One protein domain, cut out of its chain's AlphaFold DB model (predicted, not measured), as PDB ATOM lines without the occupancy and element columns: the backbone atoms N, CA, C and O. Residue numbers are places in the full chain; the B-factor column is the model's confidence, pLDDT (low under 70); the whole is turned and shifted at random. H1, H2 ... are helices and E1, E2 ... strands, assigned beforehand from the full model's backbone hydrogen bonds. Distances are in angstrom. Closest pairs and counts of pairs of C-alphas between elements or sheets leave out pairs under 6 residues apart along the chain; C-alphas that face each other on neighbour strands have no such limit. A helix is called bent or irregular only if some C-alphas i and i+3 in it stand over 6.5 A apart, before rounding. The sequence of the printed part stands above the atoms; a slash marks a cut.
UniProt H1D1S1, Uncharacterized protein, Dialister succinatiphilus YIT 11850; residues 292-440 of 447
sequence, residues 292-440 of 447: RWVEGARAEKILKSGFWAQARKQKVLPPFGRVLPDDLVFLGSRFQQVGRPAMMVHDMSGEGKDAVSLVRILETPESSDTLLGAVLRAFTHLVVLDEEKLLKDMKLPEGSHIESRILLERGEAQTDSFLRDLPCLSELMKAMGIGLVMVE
ATOM      1  N   ARG A 292      15.364 -10.234 -32.561       90.25
ATOM      2  CA  ARG A 292      14.466  -9.118 -32.263       90.25
ATOM      3  C   ARG A 292      13.781  -8.622 -33.526       90.25
ATOM      4  O   ARG A 292      14.284  -8.803 -34.633       90.25
ATOM      5  N   TRP A 293      12.689  -7.907 -33.316       89.81
ATOM      6  CA  TRP A 293      11.938  -7.235 -34.364       89.81
ATOM      7  C   TRP A 293      12.526  -5.866 -34.662       89.81
ATOM      8  O   TRP A 293      12.926  -5.126 -33.754       89.81
ATOM      9  N   VAL A 294      12.554  -5.522 -35.939       90.19
ATOM     10  CA  VAL A 294      12.866  -4.176 -36.398       90.19
ATOM     11  C   VAL A 294      11.829  -3.775 -37.431       90.19
ATOM     12  O   VAL A 294      11.617  -4.485 -38.406       90.19
ATOM     13  N   GLU A 295      11.217  -2.612 -37.227       89.94
ATOM     14  CA  GLU A 295      10.284  -2.036 -38.191       89.94
ATOM     15  C   GLU A 295      10.936  -1.958 -39.579       89.94
ATOM     16  O   GLU A 295      12.074  -1.493 -39.719       89.94
ATOM     17  N   GLY A 296      10.203  -2.362 -40.613       83.56
ATOM     18  CA  GLY A 296      10.703  -2.421 -41.985       83.56
ATOM     19  C   GLY A 296      11.409  -1.167 -42.479       83.56
ATOM     20  O   GLY A 296      12.513  -1.234 -43.011       83.56
ATOM     21  N   ALA A 297      10.822   0.002 -42.219       84.44
ATOM     22  CA  ALA A 297      11.404   1.286 -42.609       84.44
ATOM     23  C   ALA A 297      12.773   1.544 -41.948       84.44
ATOM     24  O   ALA A 297      13.621   2.262 -42.487       84.44
ATOM     25  N   ARG A 298      13.018   0.968 -40.764       86.38
ATOM     26  CA  ARG A 298      14.320   1.014 -40.092       86.38
ATOM     27  C   ARG A 298      15.284  -0.017 -40.680       86.38
ATOM     28  O   ARG A 298      16.457   0.310 -40.845       86.38
ATOM     29  N   ALA A 299      14.813  -1.213 -41.017       85.69
ATOM     30  CA  ALA A 299      15.619  -2.237 -41.677       85.69
ATOM     31  C   ALA A 299      16.086  -1.804 -43.081       85.69
ATOM     32  O   ALA A 299      17.265  -1.949 -43.401       85.69
ATOM     33  N   GLU A 300      15.228  -1.151 -43.869       84.12
ATOM     34  CA  GLU A 300      15.582  -0.545 -45.161       84.12
ATOM     35  C   GLU A 300      16.746   0.449 -45.038       84.12
ATOM     36  O   GLU A 300      17.691   0.414 -45.828       84.12
ATOM     37  N   LYS A 301      16.723   1.304 -44.005       84.50
ATOM     38  CA  LYS A 301      17.809   2.260 -43.728       84.50
ATOM     39  C   LYS A 301      19.122   1.567 -43.365       84.50
ATOM     40  O   LYS A 301      20.185   2.083 -43.709       84.50
ATOM     41  N   ILE A 302      19.055   0.428 -42.673       82.12
ATOM     42  CA  ILE A 302      20.229  -0.385 -42.323       82.12
ATOM     43  C   ILE A 302      20.819  -1.024 -43.584       82.12
ATOM     44  O   ILE A 302      22.029  -0.967 -43.792       82.12
ATOM     45  N   LEU A 303      19.968  -1.601 -44.433       81.56
ATOM     46  CA  LEU A 303      20.374  -2.340 -45.629       81.56
ATOM     47  C   LEU A 303      20.817  -1.441 -46.783       81.56
ATOM     48  O   LEU A 303      21.629  -1.868 -47.600       81.56
ATOM     49  N   LYS A 304      20.272  -0.219 -46.872       83.94
ATOM     50  CA  LYS A 304      20.451   0.696 -48.013       83.94
ATOM     51  C   LYS A 304      20.151   0.023 -49.363       83.94
ATOM     52  O   LYS A 304      20.791   0.329 -50.365       83.94
ATOM     53  N   SER A 305      19.183  -0.896 -49.387       81.81
ATOM     54  CA  SER A 305      18.810  -1.651 -50.585       81.81
ATOM     55  C   SER A 305      17.576  -1.053 -51.258       81.81
ATOM     56  O   SER A 305      16.518  -0.925 -50.637       81.81
ATOM     57  N   GLY A 306      17.701  -0.731 -52.549       82.88
ATOM     58  CA  GLY A 306      16.577  -0.276 -53.370       82.88
ATOM     59  C   GLY A 306      15.501  -1.351 -53.553       82.88
ATOM     60  O   GLY A 306      14.318  -1.023 -53.580       82.88
ATOM     61  N   PHE A 307      15.892  -2.631 -53.595       83.25
ATOM     62  CA  PHE A 307      14.937  -3.736 -53.690       83.25
ATOM     63  C   PHE A 307      14.050  -3.830 -52.445       83.25
ATOM     64  O   PHE A 307      12.837  -3.958 -52.582       83.25
ATOM     65  N   TRP A 308      14.623  -3.733 -51.237       86.50
ATOM     66  CA  TRP A 308      13.847  -3.850 -49.991       86.50
ATOM     67  C   TRP A 308      12.778  -2.757 -49.919       86.50
ATOM     68  O   TRP A 308      11.611  -3.055 -49.666       86.50
ATOM     69  N   ALA A 309      13.160  -1.518 -50.248       86.69
ATOM     70  CA  ALA A 309      12.233  -0.392 -50.327       86.69
ATOM     71  C   ALA A 309      11.121  -0.620 -51.369       86.69
ATOM     72  O   ALA A 309       9.951  -0.319 -51.119       86.69
ATOM     73  N   GLN A 310      11.458  -1.188 -52.532       86.25
ATOM     74  CA  GLN A 310      10.479  -1.492 -53.577       86.25
ATOM     75  C   GLN A 310       9.490  -2.586 -53.144       86.25
ATOM     76  O   GLN A 310       8.280  -2.391 -53.271       86.25
ATOM     77  N   ALA A 311       9.978  -3.697 -52.588       87.38
ATOM     78  CA  ALA A 311       9.141  -4.794 -52.101       87.38
ATOM     79  C   ALA A 311       8.164  -4.317 -51.012       87.38
ATOM     80  O   ALA A 311       6.972  -4.628 -51.041       87.38
ATOM     81  N   ARG A 312       8.637  -3.473 -50.089       88.44
ATOM     82  CA  ARG A 312       7.805  -2.862 -49.042       88.44
ATOM     83  C   ARG A 312       6.751  -1.909 -49.597       88.44
ATOM     84  O   ARG A 312       5.599  -1.971 -49.166       88.44
ATOM     85  N   LYS A 313       7.101  -1.083 -50.590       88.81
ATOM     86  CA  LYS A 313       6.143  -0.212 -51.295       88.81
ATOM     87  C   LYS A 313       5.031  -1.026 -51.966       88.81
ATOM     88  O   LYS A 313       3.870  -0.628 -51.902       88.81
ATOM     89  N   GLN A 314       5.376  -2.166 -52.564       87.81
ATOM     90  CA  GLN A 314       4.420  -3.073 -53.208       87.81
ATOM     91  C   GLN A 314       3.574  -3.869 -52.204       87.81
ATOM     92  O   GLN A 314       2.487  -4.320 -52.555       87.81
ATOM     93  N   LYS A 315       4.043  -4.039 -50.957       89.94
ATOM     94  CA  LYS A 315       3.418  -4.832 -49.871       89.94
ATOM     95  C   LYS A 315       3.240  -6.325 -50.174       89.94
ATOM     96  O   LYS A 315       2.856  -7.085 -49.288       89.94
ATOM     97  N   VAL A 316       3.520  -6.745 -51.397       88.75
ATOM     98  CA  VAL A 316       3.473  -8.114 -51.895       88.75
ATOM     99  C   VAL A 316       4.740  -8.321 -52.708       88.75
ATOM    100  O   VAL A 316       5.109  -7.459 -53.500       88.75
ATOM    101  N   LEU A 317       5.389  -9.462 -52.511       87.81
ATOM    102  CA  LEU A 317       6.561  -9.885 -53.257       87.81
ATOM    103  C   LEU A 317       6.233 -11.191 -53.989       87.81
ATOM    104  O   LEU A 317       6.339 -12.264 -53.394       87.81
ATOM    105  N   PRO A 318       5.803 -11.141 -55.259       82.44
ATOM    106  CA  PRO A 318       5.606 -12.344 -56.058       82.44
ATOM    107  C   PRO A 318       6.931 -13.104 -56.274       82.44
ATOM    108  O   PRO A 318       7.971 -12.463 -56.425       82.44
ATOM    109  N   PRO A 319       6.924 -14.449 -56.320       82.38
ATOM    110  CA  PRO A 319       5.784 -15.348 -56.125       82.38
ATOM    111  C   PRO A 319       5.531 -15.713 -54.646       82.38
ATOM    112  O   PRO A 319       4.817 -16.668 -54.376       82.38
ATOM    113  N   PHE A 320       6.144 -15.017 -53.683       84.38
ATOM    114  CA  PHE A 320       6.159 -15.427 -52.276       84.38
ATOM    115  C   PHE A 320       4.984 -14.966 -51.424       84.38
ATOM    116  O   PHE A 320       4.747 -15.596 -50.404       84.38
ATOM    117  N   GLY A 321       4.311 -13.865 -51.755       88.94
ATOM    118  CA  GLY A 321       3.142 -13.393 -51.004       88.94
ATOM    119  C   GLY A 321       3.345 -12.055 -50.293       88.94
ATOM    120  O   GLY A 321       4.106 -11.197 -50.742       88.94
ATOM    121  N   ARG A 322       2.601 -11.823 -49.211       93.50
ATOM    122  CA  ARG A 322       2.520 -10.527 -48.524       93.50
ATOM    123  C   ARG A 322       3.786 -10.238 -47.718       93.50
ATOM    124  O   ARG A 322       4.183 -11.042 -46.883       93.50
ATOM    125  N   VAL A 323       4.346  -9.041 -47.876       93.38
ATOM    126  CA  VAL A 323       5.451  -8.531 -47.052       93.38
ATOM    127  C   VAL A 323       4.933  -8.158 -45.662       93.38
ATOM    128  O   VAL A 323       3.974  -7.389 -45.525       93.38
ATOM    129  N   LEU A 324       5.555  -8.711 -44.621       93.50
ATOM    130  CA  LEU A 324       5.204  -8.420 -43.231       93.50
ATOM    131  C   LEU A 324       5.778  -7.057 -42.785       93.50
ATOM    132  O   LEU A 324       6.753  -6.571 -43.361       93.50
ATOM    133  N   PRO A 325       5.160  -6.377 -41.800       90.56
ATOM    134  CA  PRO A 325       5.559  -5.026 -41.385       90.56
ATOM    135  C   PRO A 325       6.913  -4.973 -40.657       90.56
ATOM    136  O   PRO A 325       7.609  -3.960 -40.753       90.56
ATOM    137  N   ASP A 326       7.335  -6.070 -40.042       92.94
ATOM    138  CA  ASP A 326       8.578  -6.165 -39.281       92.94
ATOM    139  C   ASP A 326       9.560  -7.120 -39.958       92.94
ATOM    140  O   ASP A 326       9.154  -8.084 -40.607       92.94
ATOM    141  N   ASP A 327      10.848  -6.823 -39.818       92.75
ATOM    142  CA  ASP A 327      11.956  -7.687 -40.217       92.75
ATOM    143  C   ASP A 327      12.590  -8.325 -38.977       92.75
ATOM    144  O   ASP A 327      12.511  -7.800 -37.857       92.75
ATOM    145  N   LEU A 328      13.258  -9.454 -39.194       93.44
ATOM    146  CA  LEU A 328      14.014 -10.150 -38.163       93.44
ATOM    147  C   LEU A 328      15.456  -9.666 -38.131       93.44
ATOM    148  O   LEU A 328      16.118  -9.549 -39.159       93.44
ATOM    149  N   VAL A 329      15.961  -9.425 -36.926       91.19
ATOM    150  CA  VAL A 329      17.382  -9.196 -36.679       91.19
ATOM    151  C   VAL A 329      17.874 -10.225 -35.679       91.19
ATOM    152  O   VAL A 329      17.426 -10.240 -34.530       91.19
ATOM    153  N   PHE A 330      18.815 -11.056 -36.113       89.88
ATOM    154  CA  PHE A 330      19.403 -12.108 -35.297       89.88
ATOM    155  C   PHE A 330      20.508 -11.568 -34.395       89.88
ATOM    156  O   PHE A 330      21.158 -10.554 -34.679       89.88
ATOM    157  N   LEU A 331      20.672 -12.230 -33.254       85.75
ATOM    158  CA  LEU A 331      21.548 -11.799 -32.177       85.75
ATOM    159  C   LEU A 331      22.570 -12.896 -31.875       85.75
ATOM    160  O   LEU A 331      22.200 -14.045 -31.679       85.75
ATOM    161  N   GLY A 332      23.851 -12.538 -31.789       75.31
ATOM    162  CA  GLY A 332      24.920 -13.438 -31.318       75.31
ATOM    163  C   GLY A 332      25.124 -13.353 -29.807       75.31
ATOM    164  O   GLY A 332      25.635 -14.262 -29.167       75.31
ATOM    165  N   SER A 333      24.682 -12.248 -29.214       71.69
ATOM    166  CA  SER A 333      24.551 -12.053 -27.774       71.69
ATOM    167  C   SER A 333      23.439 -11.037 -27.524       71.69
ATOM    168  O   SER A 333      22.908 -10.446 -28.463       71.69
ATOM    169  N   ARG A 334      23.102 -10.766 -26.259       65.38
ATOM    170  CA  ARG A 334      21.984  -9.875 -25.888       65.38
ATOM    171  C   ARG A 334      22.011  -8.490 -26.561       65.38
ATOM    172  O   ARG A 334      20.959  -7.873 -26.698       65.38
ATOM    173  N   PHE A 335      23.185  -8.006 -26.976       64.12
ATOM    174  CA  PHE A 335      23.359  -6.682 -27.584       64.12
ATOM    175  C   PHE A 335      24.017  -6.701 -28.969       64.12
ATOM    176  O   PHE A 335      24.005  -5.679 -29.656       64.12
ATOM    177  N   GLN A 336      24.583  -7.833 -29.394       77.50
ATOM    178  CA  GLN A 336      25.307  -7.931 -30.656       77.50
ATOM    179  C   GLN A 336      24.387  -8.455 -31.754       77.50
ATOM    180  O   GLN A 336      24.037  -9.633 -31.764       77.50
ATOM    181  N   GLN A 337      24.026  -7.571 -32.685       80.12
ATOM    182  CA  GLN A 337      23.416  -7.975 -33.946       80.12
ATOM    183  C   GLN A 337      24.423  -8.780 -34.762       80.12
ATOM    184  O   GLN A 337      25.596  -8.408 -34.846       80.12
ATOM    185  N   VAL A 338      23.935  -9.844 -35.383       79.56
ATOM    186  CA  VAL A 338      24.719 -10.647 -36.306       79.56
ATOM    187  C   VAL A 338      23.969 -10.767 -37.620       79.56
ATOM    188  O   VAL A 338      22.761 -10.991 -37.643       79.56
ATOM    189  N   GLY A 339      24.693 -10.543 -38.711       77.88
ATOM    190  CA  GLY A 339      24.117 -10.502 -40.042       77.88
ATOM    191  C   GLY A 339      23.242  -9.275 -40.314       77.88
ATOM    192  O   GLY A 339      23.108  -8.325 -39.525       77.88
ATOM    193  N   ARG A 340      22.632  -9.312 -41.493       86.88
ATOM    194  CA  ARG A 340      21.704  -8.303 -42.002       86.88
ATOM    195  C   ARG A 340      20.258  -8.609 -41.585       86.88
ATOM    196  O   ARG A 340      19.936  -9.775 -41.375       86.88
ATOM    197  N   PRO A 341      19.376  -7.593 -41.482       88.12
ATOM    198  CA  PRO A 341      17.950  -7.834 -41.284       88.12
ATOM    199  C   PRO A 341      17.369  -8.748 -42.371       88.12
ATOM    200  O   PRO A 341      17.665  -8.561 -43.554       88.12
ATOM    201  N   ALA A 342      16.533  -9.699 -41.965       92.94
ATOM    202  CA  ALA A 342      15.860 -10.639 -42.848       92.94
ATOM    203  C   ALA A 342      14.388 -10.248 -43.022       92.94
ATOM    204  O   ALA A 342      13.669 -10.052 -42.037       92.94
ATOM    205  N   MET A 343      13.944 -10.132 -44.275       93.75
ATOM    206  CA  MET A 343      12.560  -9.777 -44.585       93.75
ATOM    207  C   MET A 343      11.663 -10.992 -44.427       93.75
ATOM    208  O   MET A 343      11.994 -12.068 -44.912       93.75
ATOM    209  N   MET A 344      10.501 -10.818 -43.807       94.31
ATOM    210  CA  MET A 344       9.504 -11.880 -43.755       94.31
ATOM    211  C   MET A 344       8.395 -11.647 -44.772       94.31
ATOM    212  O   MET A 344       7.838 -10.548 -44.882       94.31
ATOM    213  N   VAL A 345       8.030 -12.714 -45.469       94.12
ATOM    214  CA  VAL A 345       6.858 -12.760 -46.343       94.12
ATOM    215  C   VAL A 345       5.958 -13.915 -45.935       94.12
ATOM    216  O   VAL A 345       6.440 -14.975 -45.543       94.12
ATOM    217  N   HIS A 346       4.652 -13.701 -46.007       93.88
ATOM    218  CA  HIS A 346       3.640 -14.699 -45.687       93.88
ATOM    219  C   HIS A 346       2.784 -14.976 -46.917       93.88
ATOM    220  O   HIS A 346       2.222 -14.058 -47.520       93.88
ATOM    221  N   ASP A 347       2.673 -16.257 -47.238       91.94
ATOM    222  CA  ASP A 347       1.791 -16.791 -48.258       91.94
ATOM    223  C   ASP A 347       0.723 -17.678 -47.634       91.94
ATOM    224  O   ASP A 347       0.997 -18.432 -46.697       91.94
ATOM    225  N   MET A 348      -0.470 -17.640 -48.207       84.94
ATOM    226  CA  MET A 348      -1.534 -18.574 -47.875       84.94
ATOM    227  C   MET A 348      -2.123 -19.079 -49.183       84.94
ATOM    228  O   MET A 348      -2.641 -18.297 -49.978       84.94
ATOM    229  N   SER A 349      -2.010 -20.383 -49.412       77.38
ATOM    230  CA  SER A 349      -2.468 -21.035 -50.639       77.38
ATOM    231  C   SER A 349      -3.496 -22.116 -50.316       77.38
ATOM    232  O   SER A 349      -3.371 -22.802 -49.305       77.38
ATOM    233  N   GLY A 350      -4.518 -22.262 -51.164       68.62
ATOM    234  CA  GLY A 350      -5.643 -23.176 -50.933       68.62
ATOM    235  C   GLY A 350      -6.771 -22.578 -50.080       68.62
ATOM    236  O   GLY A 350      -6.681 -21.452 -49.596       68.62
ATOM    237  N   GLU A 351      -7.853 -23.342 -49.910       60.38
ATOM    238  CA  GLU A 351      -9.027 -22.969 -49.109       60.38
ATOM    239  C   GLU A 351      -9.401 -24.099 -48.134       60.38
ATOM    240  O   GLU A 351      -9.255 -25.285 -48.434       60.38
ATOM    241  N   GLY A 352      -9.925 -23.748 -46.957       67.19
ATOM    242  CA  GLY A 352     -10.447 -24.727 -46.000       67.19
ATOM    243  C   GLY A 352      -9.363 -25.571 -45.318       67.19
ATOM    244  O   GLY A 352      -8.402 -25.035 -44.778       67.19
ATOM    245  N   LYS A 353      -9.551 -26.898 -45.275       63.84
ATOM    246  CA  LYS A 353      -8.659 -27.833 -44.556       63.84
ATOM    247  C   LYS A 353      -7.328 -28.101 -45.267       63.84
ATOM    248  O   LYS A 353      -6.409 -28.575 -44.610       63.84
ATOM    249  N   ASP A 354      -7.233 -27.771 -46.553       71.69
ATOM    250  CA  ASP A 354      -6.031 -27.955 -47.378       71.69
ATOM    251  C   ASP A 354      -5.220 -26.652 -47.515       71.69
ATOM    252  O   ASP A 354      -4.302 -26.566 -48.330       71.69
ATOM    253  N   ALA A 355      -5.572 -25.616 -46.743       78.62
ATOM    254  CA  ALA A 355      -4.865 -24.345 -46.757       78.62
ATOM    255  C   ALA A 355      -3.441 -24.512 -46.203       78.62
ATOM    256  O   ALA A 355      -3.247 -24.878 -45.042       78.62
ATOM    257  N   VAL A 356      -2.443 -24.199 -47.026       83.25
ATOM    258  CA  VAL A 356      -1.031 -24.181 -46.641       83.25
ATOM    259  C   VAL A 356      -0.639 -22.741 -46.338       83.25
ATOM    260  O   VAL A 356      -0.703 -21.876 -47.214       83.25
ATOM    261  N   SER A 357      -0.223 -22.490 -45.095       91.00
ATOM    262  CA  SER A 357       0.354 -21.212 -44.673       91.00
ATOM    263  C   SER A 357       1.870 -21.336 -44.588       91.00
ATOM    264  O   SER A 357       2.396 -22.271 -43.979       91.00
ATOM    265  N   LEU A 358       2.572 -20.411 -45.238       91.38
ATOM    266  CA  LEU A 358       4.021 -20.448 -45.382       91.38
ATOM    267  C   LEU A 358       4.619 -19.080 -45.072       91.38
ATOM    268  O   LEU A 358       4.264 -18.072 -45.685       91.38
ATOM    269  N   VAL A 359       5.559 -19.061 -44.136       93.50
ATOM    270  CA  VAL A 359       6.344 -17.884 -43.771       93.50
ATOM    271  C   VAL A 359       7.751 -18.078 -44.307       93.50
ATOM    272  O   VAL A 359       8.424 -19.051 -43.980       93.50
ATOM    273  N   ARG A 360       8.215 -17.149 -45.141       93.38
ATOM    274  CA  ARG A 360       9.566 -17.203 -45.701       93.38
ATOM    275  C   ARG A 360      10.411 -16.084 -45.132       93.38
ATOM    276  O   ARG A 360      10.015 -14.919 -45.176       93.38
ATOM    277  N   ILE A 361      11.582 -16.454 -44.636       94.50
ATOM    278  CA  ILE A 361      12.622 -15.545 -44.171       94.50
ATOM    279  C   ILE A 361      13.572 -15.317 -45.346       94.50
ATOM    280  O   ILE A 361      14.224 -16.242 -45.825       94.50
ATOM    281  N   LEU A 362      13.597 -14.093 -45.859       93.69
ATOM    282  CA  LEU A 362      14.373 -13.695 -47.026       93.69
ATOM    283  C   LEU A 362      15.646 -12.980 -46.576       93.69
ATOM    284  O   LEU A 362      15.597 -11.884 -46.009       93.69
ATOM    285  N   GLU A 363      16.790 -13.591 -46.860       92.12
ATOM    286  CA  GLU A 363      18.109 -13.091 -46.487       92.12
ATOM    287  C   GLU A 363      18.902 -12.641 -47.713       92.12
ATOM    288  O   GLU A 363      18.819 -13.240 -48.782       92.12
ATOM    289  N   THR A 364      19.719 -11.598 -47.550       87.94
ATOM    290  CA  THR A 364      20.717 -11.211 -48.559       87.94
ATOM    291  C   THR A 364      22.089 -11.737 -48.166       87.94
ATOM    292  O   THR A 364      22.420 -11.731 -46.973       87.94
ATOM    293  N   PRO A 365      22.906 -12.194 -49.128       86.88
ATOM    294  CA  PRO A 365      24.302 -12.495 -48.862       86.88
ATOM    295  C   PRO A 365      25.064 -11.217 -48.482       86.88
ATOM    296  O   PRO A 365      24.768 -10.115 -48.958       86.88
ATOM    297  N   GLU A 366      26.052 -11.355 -47.603       84.81
ATOM    298  CA  GLU A 366      27.052 -10.312 -47.377       84.81
ATOM    299  C   GLU A 366      28.155 -10.419 -48.428       84.81
ATOM    300  O   GLU A 366      28.409 -11.499 -48.944       84.81
ATOM    301  N   SER A 367      28.863  -9.333 -48.741       78.62
ATOM    302  CA  SER A 367      29.856  -9.333 -49.830       78.62
ATOM    303  C   SER A 367      31.020 -10.314 -49.623       78.62
ATOM    304  O   SER A 367      31.683 -10.688 -50.588       78.62
ATOM    305  N   SER A 368      31.291 -10.705 -48.376       77.56
ATOM    306  CA  SER A 368      32.299 -11.707 -48.010       77.56
ATOM    307  C   SER A 368      31.784 -13.147 -48.041       77.56
ATOM    308  O   SER A 368      32.600 -14.062 -47.953       77.56
ATOM    309  N   ASP A 369      30.473 -13.363 -48.152       85.81
ATOM    310  CA  ASP A 369      29.893 -14.700 -48.054       85.81
ATOM    311  C   ASP A 369      30.305 -15.571 -49.253       85.81
ATOM    312  O   ASP A 369      30.280 -15.151 -50.422       85.81
ATOM    313  N   THR A 370      30.632 -16.827 -48.957       90.00
ATOM    314  CA  THR A 370      30.505 -17.940 -49.910       90.00
ATOM    315  C   THR A 370      29.080 -18.481 -49.873       90.00
ATOM    316  O   THR A 370      28.323 -18.168 -48.951       90.00
ATOM    317  N   LEU A 371      28.699 -19.324 -50.843       93.00
ATOM    318  CA  LEU A 371      27.392 -19.978 -50.768       93.00
ATOM    319  C   LEU A 371      27.270 -20.802 -49.479       93.00
ATOM    320  O   LEU A 371      26.252 -20.713 -48.801       93.00
ATOM    321  N   LEU A 372      28.321 -21.538 -49.099       95.62
ATOM    322  CA  LEU A 372      28.339 -22.302 -47.851       95.62
ATOM    323  C   LEU A 372      28.130 -21.397 -46.631       95.62
ATOM    324  O   LEU A 372      27.277 -21.692 -45.800       95.62
ATOM    325  N   GLY A 373      28.863 -20.282 -46.540       94.69
ATOM    326  CA  GLY A 373      28.699 -19.314 -45.453       94.69
ATOM    327  C   GLY A 373      27.273 -18.766 -45.372       94.69
ATOM    328  O   GLY A 373      26.661 -18.793 -44.305       94.69
ATOM    329  N   ALA A 374      26.696 -18.360 -46.505       94.69
ATOM    330  CA  ALA A 374      25.323 -17.865 -46.558       94.69
ATOM    331  C   ALA A 374      24.290 -18.938 -46.157       94.69
ATOM    332  O   ALA A 374      23.362 -18.635 -45.407       94.69
ATOM    333  N   VAL A 375      24.464 -20.190 -46.598       95.94
ATOM    334  CA  VAL A 375      23.598 -21.325 -46.225       95.94
ATOM    335  C   VAL A 375      23.683 -21.608 -44.730       95.94
ATOM    336  O   VAL A 375      22.651 -21.735 -44.077       95.94
ATOM    337  N   LEU A 376      24.891 -21.648 -44.167       95.19
ATOM    338  CA  LEU A 376      25.096 -21.888 -42.741       95.19
ATOM    339  C   LEU A 376      24.523 -20.771 -41.872       95.19
ATOM    340  O   LEU A 376      23.947 -21.050 -40.820       95.19
ATOM    341  N   ARG A 377      24.642 -19.517 -42.313       93.81
ATOM    342  CA  ARG A 377      24.017 -18.373 -41.645       93.81
ATOM    343  C   ARG A 377      22.498 -18.507 -41.647       93.81
ATOM    344  O   ARG A 377      21.894 -18.491 -40.579       93.81
ATOM    345  N   ALA A 378      21.910 -18.716 -42.823       94.31
ATOM    346  CA  ALA A 378      20.466 -18.846 -42.983       94.31
ATOM    347  C   ALA A 378      19.887 -20.039 -42.204       94.31
ATOM    348  O   ALA A 378      18.832 -19.937 -41.581       94.31
ATOM    349  N   PHE A 379      20.606 -21.163 -42.179       94.12
ATOM    350  CA  PHE A 379      20.220 -22.327 -41.389       94.12
ATOM    351  C   PHE A 379      20.327 -22.068 -39.885       94.12
ATOM    352  O   PHE A 379      19.403 -22.382 -39.141       94.12
ATOM    353  N   THR A 380      21.409 -21.430 -39.432       92.75
ATOM    354  CA  THR A 380      21.564 -21.055 -38.018       92.75
ATOM    355  C   THR A 380      20.417 -20.150 -37.572       92.75
ATOM    356  O   THR A 380      19.826 -20.389 -36.524       92.75
ATOM    357  N   HIS A 381      20.057 -19.157 -38.387       92.62
ATOM    358  CA  HIS A 381      18.918 -18.271 -38.153       92.62
ATOM    359  C   HIS A 381      17.588 -19.020 -38.035       92.62
ATOM    360  O   HIS A 381      16.808 -18.735 -37.128       92.62
ATOM    361  N   LEU A 382      17.348 -19.995 -38.915       92.38
ATOM    362  CA  LEU A 382      16.154 -20.834 -38.866       92.38
ATOM    363  C   LEU A 382      16.103 -21.668 -37.576       92.38
ATOM    364  O   LEU A 382      15.066 -21.721 -36.927       92.38
ATOM    365  N   VAL A 383      17.225 -22.262 -37.155       91.81
ATOM    366  CA  VAL A 383      17.286 -23.119 -35.958       91.81
ATOM    367  C   VAL A 383      17.118 -22.337 -34.652       91.81
ATOM    368  O   VAL A 383      16.460 -22.819 -33.728       91.81
ATOM    369  N   VAL A 384      17.697 -21.135 -34.542       91.38
ATOM    370  CA  VAL A 384      17.557 -20.302 -33.327       91.38
ATOM    371  C   VAL A 384      16.196 -19.616 -33.231       91.38
ATOM    372  O   VAL A 384      15.918 -18.914 -32.253       91.38
ATOM    373  N   LEU A 385      15.346 -19.766 -34.242       91.69
ATOM    374  CA  LEU A 385      14.020 -19.188 -34.242       91.69
ATOM    375  C   LEU A 385      13.107 -19.965 -33.284       91.69
ATOM    376  O   LEU A 385      13.122 -21.190 -33.196       91.69
ATOM    377  N   ASP A 386      12.314 -19.222 -32.523       93.25
ATOM    378  CA  ASP A 386      11.247 -19.784 -31.706       93.25
ATOM    379  C   ASP A 386       9.965 -19.705 -32.538       93.25
ATOM    380  O   ASP A 386       9.320 -18.658 -32.579       93.25
ATOM    381  N   GLU A 387       9.673 -20.769 -33.293       92.12
ATOM    382  CA  GLU A 387       8.592 -20.783 -34.290       92.12
ATOM    383  C   GLU A 387       7.228 -20.487 -33.658       92.12
ATOM    384  O   GLU A 387       6.515 -19.597 -34.120       92.12
ATOM    385  N   GLU A 388       6.890 -21.159 -32.555       92.12
ATOM    386  CA  GLU A 388       5.616 -20.969 -31.854       92.12
ATOM    387  C   GLU A 388       5.454 -19.524 -31.378       92.12
ATOM    388  O   GLU A 388       4.410 -18.894 -31.590       92.12
ATOM    389  N   LYS A 389       6.509 -18.964 -30.774       93.19
ATOM    390  CA  LYS A 389       6.508 -17.570 -30.336       93.19
ATOM    391  C   LYS A 389       6.399 -16.610 -31.516       93.19
ATOM    392  O   LYS A 389       5.616 -15.665 -31.445       93.19
ATOM    393  N   LEU A 390       7.153 -16.843 -32.592       92.75
ATOM    394  CA  LEU A 390       7.125 -16.017 -33.798       92.75
ATOM    395  C   LEU A 390       5.708 -15.951 -34.379       92.75
ATOM    396  O   LEU A 390       5.187 -14.859 -34.604       92.75
ATOM    397  N   LEU A 391       5.080 -17.108 -34.601       92.94
ATOM    398  CA  LEU A 391       3.752 -17.196 -35.209       92.94
ATOM    399  C   LEU A 391       2.696 -16.529 -34.328       92.94
ATOM    400  O   LEU A 391       1.888 -15.742 -34.826       92.94
ATOM    401  N   LYS A 392       2.752 -16.757 -33.011       92.38
ATOM    402  CA  LYS A 392       1.852 -16.124 -32.044       92.38
ATOM    403  C   LYS A 392       1.996 -14.604 -32.022       92.38
ATOM    404  O   LYS A 392       0.991 -13.896 -32.111       92.38
ATOM    405  N   ASP A 393       3.226 -14.101 -31.923       90.50
ATOM    406  CA  ASP A 393       3.514 -12.664 -31.865       90.50
ATOM    407  C   ASP A 393       3.068 -11.961 -33.161       90.50
ATOM    408  O   ASP A 393       2.481 -10.876 -33.120       90.50
ATOM    409  N   MET A 394       3.261 -12.620 -34.309       88.44
ATOM    410  CA  MET A 394       2.870 -12.116 -35.629       88.44
ATOM    411  C   MET A 394       1.392 -12.346 -35.971       88.44
ATOM    412  O   MET A 394       0.928 -11.870 -37.010       88.44
ATOM    413  N   LYS A 395       0.637 -13.037 -35.104       91.62
ATOM    414  CA  LYS A 395      -0.766 -13.426 -35.328       91.62
ATOM    415  C   LYS A 395      -0.949 -14.230 -36.623       91.62
ATOM    416  O   LYS A 395      -1.887 -13.991 -37.386       91.62
ATOM    417  N   LEU A 396      -0.025 -15.151 -36.876       91.06
ATOM    418  CA  LEU A 396      -0.039 -16.085 -37.999       91.06
ATOM    419  C   LEU A 396      -0.608 -17.446 -37.552       91.06
ATOM    420  O   LEU A 396      -0.619 -17.730 -36.354       91.06
ATOM    421  N   PRO A 397      -1.099 -18.289 -38.477       90.06
ATOM    422  CA  PRO A 397      -1.618 -19.613 -38.130       90.06
ATOM    423  C   PRO A 397      -0.573 -20.481 -37.406       90.06
ATOM    424  O   PRO A 397       0.563 -20.575 -37.864       90.06
ATOM    425  N   GLU A 398      -0.953 -21.165 -36.322       83.50
ATOM    426  CA  GLU A 398      -0.035 -21.977 -35.491       83.50
ATOM    427  C   GLU A 398       0.600 -23.168 -36.242       83.50
ATOM    428  O   GLU A 398       1.630 -23.676 -35.821       83.50
ATOM    429  N   GLY A 399       0.024 -23.587 -37.374       84.25
ATOM    430  CA  GLY A 399       0.565 -24.633 -38.253       84.25
ATOM    431  C   GLY A 399       1.337 -24.113 -39.470       84.25
ATOM    432  O   GLY A 399       1.519 -24.863 -40.426       84.25
ATOM    433  N   SER A 400       1.720 -22.832 -39.493       90.50
ATOM    434  CA  SER A 400       2.460 -22.268 -40.628       90.50
ATOM    435  C   SER A 400       3.854 -22.880 -40.722       90.50
ATOM    436  O   SER A 400       4.586 -22.917 -39.737       90.50
ATOM    437  N   HIS A 401       4.256 -23.294 -41.919       90.62
ATOM    438  CA  HIS A 401       5.625 -23.736 -42.158       90.62
ATOM    439  C   HIS A 401       6.557 -22.528 -42.291       90.62
ATOM    440  O   HIS A 401       6.179 -21.522 -42.894       90.62
ATOM    441  N   ILE A 402       7.773 -22.630 -41.753       91.50
ATOM    442  CA  ILE A 402       8.803 -21.594 -41.877       91.50
ATOM    443  C   ILE A 402       9.943 -22.126 -42.743       91.50
ATOM    444  O   ILE A 402      10.445 -23.225 -42.528       91.50
ATOM    445  N   GLU A 403      10.361 -21.341 -43.732       91.69
ATOM    446  CA  GLU A 403      11.523 -21.646 -44.569       91.69
ATOM    447  C   GLU A 403      12.414 -20.418 -44.745       91.69
ATOM    448  O   GLU A 403      11.957 -19.280 -44.623       91.69
ATOM    449  N   SER A 404      13.689 -20.638 -45.071       93.56
ATOM    450  CA  SER A 404      14.625 -19.552 -45.363       93.56
ATOM    451  C   SER A 404      15.082 -19.585 -46.822       93.56
ATOM    452  O   SER A 404      15.299 -20.644 -47.427       93.56
ATOM    453  N   ARG A 405      15.184 -18.397 -47.422       94.38
ATOM    454  CA  ARG A 405      15.592 -18.188 -48.812       94.38
ATOM    455  C   ARG A 405      16.681 -17.129 -48.872       94.38
ATOM    456  O   ARG A 405      16.541 -16.045 -48.314       94.38
ATOM    457  N   ILE A 406      17.734 -17.422 -49.620       94.12
ATOM    458  CA  ILE A 406      18.805 -16.479 -49.931       94.12
ATOM    459  C   ILE A 406      18.472 -15.816 -51.271       94.12
ATOM    460  O   ILE A 406      18.319 -16.496 -52.291       94.12
ATOM    461  N   LEU A 407      18.348 -14.491 -51.259       91.00
ATOM    462  CA  LEU A 407      18.056 -13.675 -52.432       91.00
ATOM    463  C   LEU A 407      19.354 -13.251 -53.128       91.00
ATOM    464  O   LEU A 407      20.217 -12.623 -52.516       91.00
ATOM    465  N   LEU A 408      19.470 -13.573 -54.414       88.44
ATOM    466  CA  LEU A 408      20.597 -13.218 -55.276       88.44
ATOM    467  C   LEU A 408      20.179 -12.178 -56.310       88.44
ATOM    468  O   LEU A 408      19.122 -12.307 -56.920       88.44
ATOM    469  N   GLU A 409      21.025 -11.187 -56.570       82.62
ATOM    470  CA  GLU A 409      20.786 -10.208 -57.634       82.62
ATOM    471  C   GLU A 409      21.471 -10.646 -58.934       82.62
ATOM    472  O   GLU A 409      22.657 -10.992 -58.957       82.62
ATOM    473  N   ARG A 410      20.729 -10.648 -60.048       76.75
ATOM    474  CA  ARG A 410      21.289 -11.007 -61.358       76.75
ATOM    475  C   ARG A 410      22.362  -9.993 -61.779       76.75
ATOM    476  O   ARG A 410      22.117  -8.790 -61.773       76.75
ATOM    477  N   GLY A 411      23.507 -10.492 -62.243       69.62
ATOM    478  CA  GLY A 411      24.612  -9.673 -62.758       69.62
ATOM    479  C   GLY A 411      25.652  -9.271 -61.708       69.62
ATOM    480  O   GLY A 411      26.667  -8.679 -62.068       69.62
ATOM    481  N   GLU A 412      25.440  -9.628 -60.440       75.75
ATOM    482  CA  GLU A 412      26.448  -9.483 -59.390       75.75
ATOM    483  C   GLU A 412      27.490 -10.606 -59.460       75.75
ATOM    484  O   GLU A 412      27.155 -11.786 -59.580       75.75
ATOM    485  N   ALA A 413      28.772 -10.264 -59.301       71.69
ATOM    486  CA  ALA A 413      29.865 -11.243 -59.361       71.69
ATOM    487  C   ALA A 413      29.746 -12.343 -58.285       71.69
ATOM    488  O   ALA A 413      30.217 -13.468 -58.470       71.69
ATOM    489  N   GLN A 414      29.114 -12.022 -57.152       80.06
ATOM    490  CA  GLN A 414      28.828 -12.986 -56.093       80.06
ATOM    491  C   GLN A 414      27.773 -14.015 -56.519       80.06
ATOM    492  O   GLN A 414      27.936 -15.195 -56.215       80.06
ATOM    493  N   THR A 415      26.751 -13.605 -57.275       83.56
ATOM    494  CA  THR A 415      25.700 -14.494 -57.796       83.56
ATOM    495  C   THR A 415      26.296 -15.572 -58.688       83.56
ATOM    496  O   THR A 415      26.033 -16.755 -58.478       83.56
ATOM    497  N   ASP A 416      27.191 -15.195 -59.604       76.81
ATOM    498  CA  ASP A 416      27.901 -16.161 -60.447       76.81
ATOM    499  C   ASP A 416      28.725 -17.148 -59.611       76.81
ATOM    500  O   ASP A 416      28.851 -18.317 -59.967       76.81
ATOM    501  N   SER A 417      29.296 -16.700 -58.489       78.00
ATOM    502  CA  SER A 417      30.010 -17.591 -57.571       78.00
ATOM    503  C   SER A 417      29.076 -18.582 -56.890       78.00
ATOM    504  O   SER A 417      29.402 -19.762 -56.820       78.00
ATOM    505  N   PHE A 418      27.913 -18.126 -56.425       87.44
ATOM    506  CA  PHE A 418      26.953 -18.976 -55.725       87.44
ATOM    507  C   PHE A 418      26.379 -20.039 -56.658       87.44
ATOM    508  O   PHE A 418      26.334 -21.211 -56.300       87.44
ATOM    509  N   LEU A 419      26.007 -19.657 -57.882       84.38
ATOM    510  CA  LEU A 419      25.490 -20.599 -58.876       84.38
ATOM    511  C   LEU A 419      26.510 -21.684 -59.253       84.38
ATOM    512  O   LEU A 419      26.112 -22.786 -59.623       84.38
ATOM    513  N   ARG A 420      27.812 -21.400 -59.135       76.62
ATOM    514  CA  ARG A 420      28.877 -22.384 -59.378       76.62
ATOM    515  C   ARG A 420      29.074 -23.361 -58.222       76.62
ATOM    516  O   ARG A 420      29.319 -24.531 -58.483       76.62
ATOM    517  N   ASP A 421      28.930 -22.907 -56.978       84.81
ATOM    518  CA  ASP A 421      29.019 -23.772 -55.790       84.81
ATOM    519  C   ASP A 421      27.727 -24.580 -55.556       84.81
ATOM    520  O   ASP A 421      27.735 -25.582 -54.841       84.81
ATOM    521  N   LEU A 422      26.611 -24.161 -56.164       88.25
ATOM    522  CA  LEU A 422      25.291 -24.765 -55.984       88.25
ATOM    523  C   LEU A 422      25.257 -26.289 -56.209       88.25
ATOM    524  O   LEU A 422      24.667 -26.966 -55.370       88.25
ATOM    525  N   PRO A 423      25.879 -26.875 -57.252       88.56
ATOM    526  CA  PRO A 423      25.899 -28.329 -57.415       88.56
ATOM    527  C   PRO A 423      26.526 -29.050 -56.216       88.56
ATOM    528  O   PRO A 423      25.969 -30.044 -55.760       88.56
ATOM    529  N   CYS A 424      27.610 -28.496 -55.656       88.44
ATOM    530  CA  CYS A 424      28.324 -29.062 -54.507       88.44
ATOM    531  C   CYS A 424      27.517 -28.979 -53.205       88.44
ATOM    532  O   CYS A 424      27.746 -29.757 -52.288       88.44
ATOM    533  N   LEU A 425      26.599 -28.014 -53.099       94.69
ATOM    534  CA  LEU A 425      25.864 -27.718 -51.865       94.69
ATOM    535  C   LEU A 425      24.365 -28.018 -51.956       94.69
ATOM    536  O   LEU A 425      23.648 -27.845 -50.972       94.69
ATOM    537  N   SER A 426      23.876 -28.473 -53.109       92.94
ATOM    538  CA  SER A 426      22.449 -28.691 -53.366       92.94
ATOM    539  C   SER A 426      21.808 -29.677 -52.382       92.94
ATOM    540  O   SER A 426      20.710 -29.426 -51.878       92.94
ATOM    541  N   GLU A 427      22.511 -30.761 -52.047       94.50
ATOM    542  CA  GLU A 427      22.050 -31.751 -51.070       94.50
ATOM    543  C   GLU A 427      22.023 -31.184 -49.648       94.50
ATOM    544  O   GLU A 427      21.014 -31.333 -48.954       94.50
ATOM    545  N   LEU A 428      23.077 -30.466 -49.237       96.06
ATOM    546  CA  LEU A 428      23.140 -29.782 -47.941       96.06
ATOM    547  C   LEU A 428      21.999 -28.775 -47.792       96.06
ATOM    548  O   LEU A 428      21.277 -28.792 -46.798       96.06
ATOM    549  N   MET A 429      21.797 -27.931 -48.801       95.81
ATOM    550  CA  MET A 429      20.732 -26.934 -48.824       95.81
ATOM    551  C   MET A 429      19.350 -27.569 -48.696       95.81
ATOM    552  O   MET A 429      18.539 -27.118 -47.886       95.81
ATOM    553  N   LYS A 430      19.094 -28.653 -49.440       94.50
ATOM    554  CA  LYS A 430      17.848 -29.419 -49.335       94.50
ATOM    555  C   LYS A 430      17.670 -30.001 -47.932       94.50
ATOM    556  O   LYS A 430      16.581 -29.912 -47.375       94.50
ATOM    557  N   ALA A 431      18.731 -30.561 -47.356       93.50
ATOM    558  CA  ALA A 431      18.727 -31.131 -46.012       93.50
ATOM    559  C   ALA A 431      18.540 -30.076 -44.905       93.50
ATOM    560  O   ALA A 431      18.039 -30.411 -43.832       93.50
ATOM    561  N   MET A 432      18.935 -28.827 -45.156       92.94
ATOM    562  CA  MET A 432      18.795 -27.685 -44.245       92.94
ATOM    563  C   MET A 432      17.531 -26.845 -44.502       92.94
ATOM    564  O   MET A 432      17.267 -25.905 -43.760       92.94
ATOM    565  N   GLY A 433      16.745 -27.153 -45.540       91.56
ATOM    566  CA  GLY A 433      15.543 -26.385 -45.884       91.56
ATOM    567  C   GLY A 433      15.828 -24.974 -46.416       91.56
ATOM    568  O   GLY A 433      14.971 -24.097 -46.319       91.56
ATOM    569  N   ILE A 434      17.014 -24.742 -46.987       94.44
ATOM    570  CA  ILE A 434      17.442 -23.433 -47.502       94.44
ATOM    571  C   ILE A 434      17.309 -23.406 -49.023       94.44
ATOM    572  O   ILE A 434      17.775 -24.309 -49.715       94.44
ATOM    573  N   GLY A 435      16.680 -22.360 -49.567       93.12
ATOM    574  CA  GLY A 435      16.591 -22.155 -51.021       93.12
ATOM    575  C   GLY A 435      17.382 -20.951 -51.511       93.12
ATOM    576  O   GLY A 435      17.603 -20.007 -50.760       93.12
ATOM    577  N   LEU A 436      17.736 -20.955 -52.796       92.69
ATOM    578  CA  LEU A 436      18.209 -19.766 -53.506       92.69
ATOM    579  C   LEU A 436      17.116 -19.240 -54.418       92.69
ATOM    580  O   LEU A 436      16.396 -20.006 -55.057       92.69
ATOM    581  N   VAL A 437      17.031 -17.921 -54.499       89.75
ATOM    582  CA  VAL A 437      16.085 -17.228 -55.362       89.75
ATOM    583  C   VAL A 437      16.839 -16.126 -56.074       89.75
ATOM    584  O   VAL A 437      17.507 -15.314 -55.440       89.75
ATOM    585  N   MET A 438      16.705 -16.075 -57.394       86.62
ATOM    586  CA  MET A 438      17.203 -14.946 -58.163       86.62
ATOM    587  C   MET A 438      16.148 -13.853 -58.235       86.62
ATOM    588  O   MET A 438      15.009 -14.085 -58.634       86.62
ATOM    589  N   VAL A 439      16.561 -12.651 -57.871       79.56
ATOM    590  CA  VAL A 439      15.810 -11.427 -58.064       79.56
ATOM    591  C   VAL A 439      16.099 -10.911 -59.466       79.56
ATOM    592  O   VAL A 439      17.237 -10.588 -59.818       79.56
ATOM    593  N   GLU A 440      15.044 -10.799 -60.261       70.94
ATOM    594  CA  GLU A 440      15.074 -10.098 -61.536       70.94
ATOM    595  C   GLU A 440      14.367  -8.752 -61.387       70.94
ATOM    596  O   GLU A 440      13.341  -8.641 -60.714       70.94
TER     597      GLU A 440
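Overview. This is residues 292 to 440 of the 447 residues of an uncharacterized protein of Dialister succinatiphilus YIT 11850 (UniProt H1D1S1). A long, strongly twisted sheet of six strands runs through the domain and curls round helix H3 on one face, while a short helical hairpin, H1 and H2, covers part of the other face. H5, a kinked helix, packs on H3 and on strands E5 and E6, and the small helix H4 sits near one end of E5. The printed part has 149 residues, with five named helices and six named strands in the order E1 H1 H2 E2 E3 E4 H3 H4 E5 H5 E6. The sheet's order is E1 E2 E3 E4 E5 E6, mixed, and the class is mixed, helices and strands. The whole is compact, with a radius of gyration of the C-alphas of 15.1 A, and rounded, spanning 42 by 33 by 32 A.

Arrangement. Begin with the meander E2, residues 321 to 331, E3, residues 337 to 349, and E4, residues 356 to 363, each strand the antiparallel neighbour of the one before. E2 and E3 form a hairpin, where N 322 and O 346 are 2.8 A apart, within hydrogen-bond range; so do E3 and E4, with N 345 and O 360 at 3.0 A. E2 bends by 73 degrees at residue 325 and E3 by 62 degrees at residue 340. Edge strand E1, residues 292 to 295, is antiparallel to E2, with N 294 and O 327 at 3.0 A. Beyond E4, look for E5, residues 401 to 409, parallel to it, with N 361 and O 403 at 2.9 A. The other edge strand is E6, residues 434 to 439, parallel to E5, with N 437 and O 406 at 2.9 A. The sheet has three layers, helices on both faces: H3, residues 371 to 383, H4, residues 387 to 394, and H5, residues 413 to 432, on one face, H1, residues 296 to 303, and H2, residues 306 to 314, on the other. The sheet curls round H3, whose closest C-alphas to E5 are those of Ala 378 and Ser 404, 6.3 A. H3 and H5 touch, closest at the C-alphas of Leu 371 and Phe 418, 5.1 A, at a steep tilt of 45 degrees, the same way. H4 is on the sheet, over none of its strands, and H3 and H4 are apart. H1 and H2 form a helical hairpin and touch at Glu 300 and Trp 308, their closest C-alphas, 6.1 A, at a shallow tilt of 12 degrees, opposite ways. H1 lies over E2 at a height over the sheet of 8.5 A. Two strand-helix-strand units, parallel neighbour strands joined through helices, have right-handed crossovers: E4, H3 H4, E5 and E5, H5, E6. In H2, H3 and H4 every O i to N i+4 pair is within hydrogen-bond range; in H1 it is 3 of 4 and in H5 12 of 16.

Along the chain. Find C-alpha 292 at (14.466, -9.118, -32.263), where E1 begins. E3, the longest strand, measures 33.5 A from first to last C-alpha, E2 26.4 A, E5 25.5 A, E4 22.1 A and E6 16.1 A. H3 starts at C-alpha 371, (27.392, -19.978, -50.768), and measures 18.2 A. H5, 24.9 A, is irregular: C-alphas 424 and 427 are 7.6 A apart, and it has a kink of 86 degrees near residue 425. E6 ends at C-alpha 439, (15.810, -11.427, -58.064).

Size, cuts and confidence. The two C-alphas farthest apart, those of Gly 352 and Ser 368, are 44.7 A apart. The printed part runs from 292 to 440 without a cut, and none of its links is long. The mean pLDDT of the printed part is 87.0; residues 334 to 335, 350 to 353 and 411 of the model are under 70.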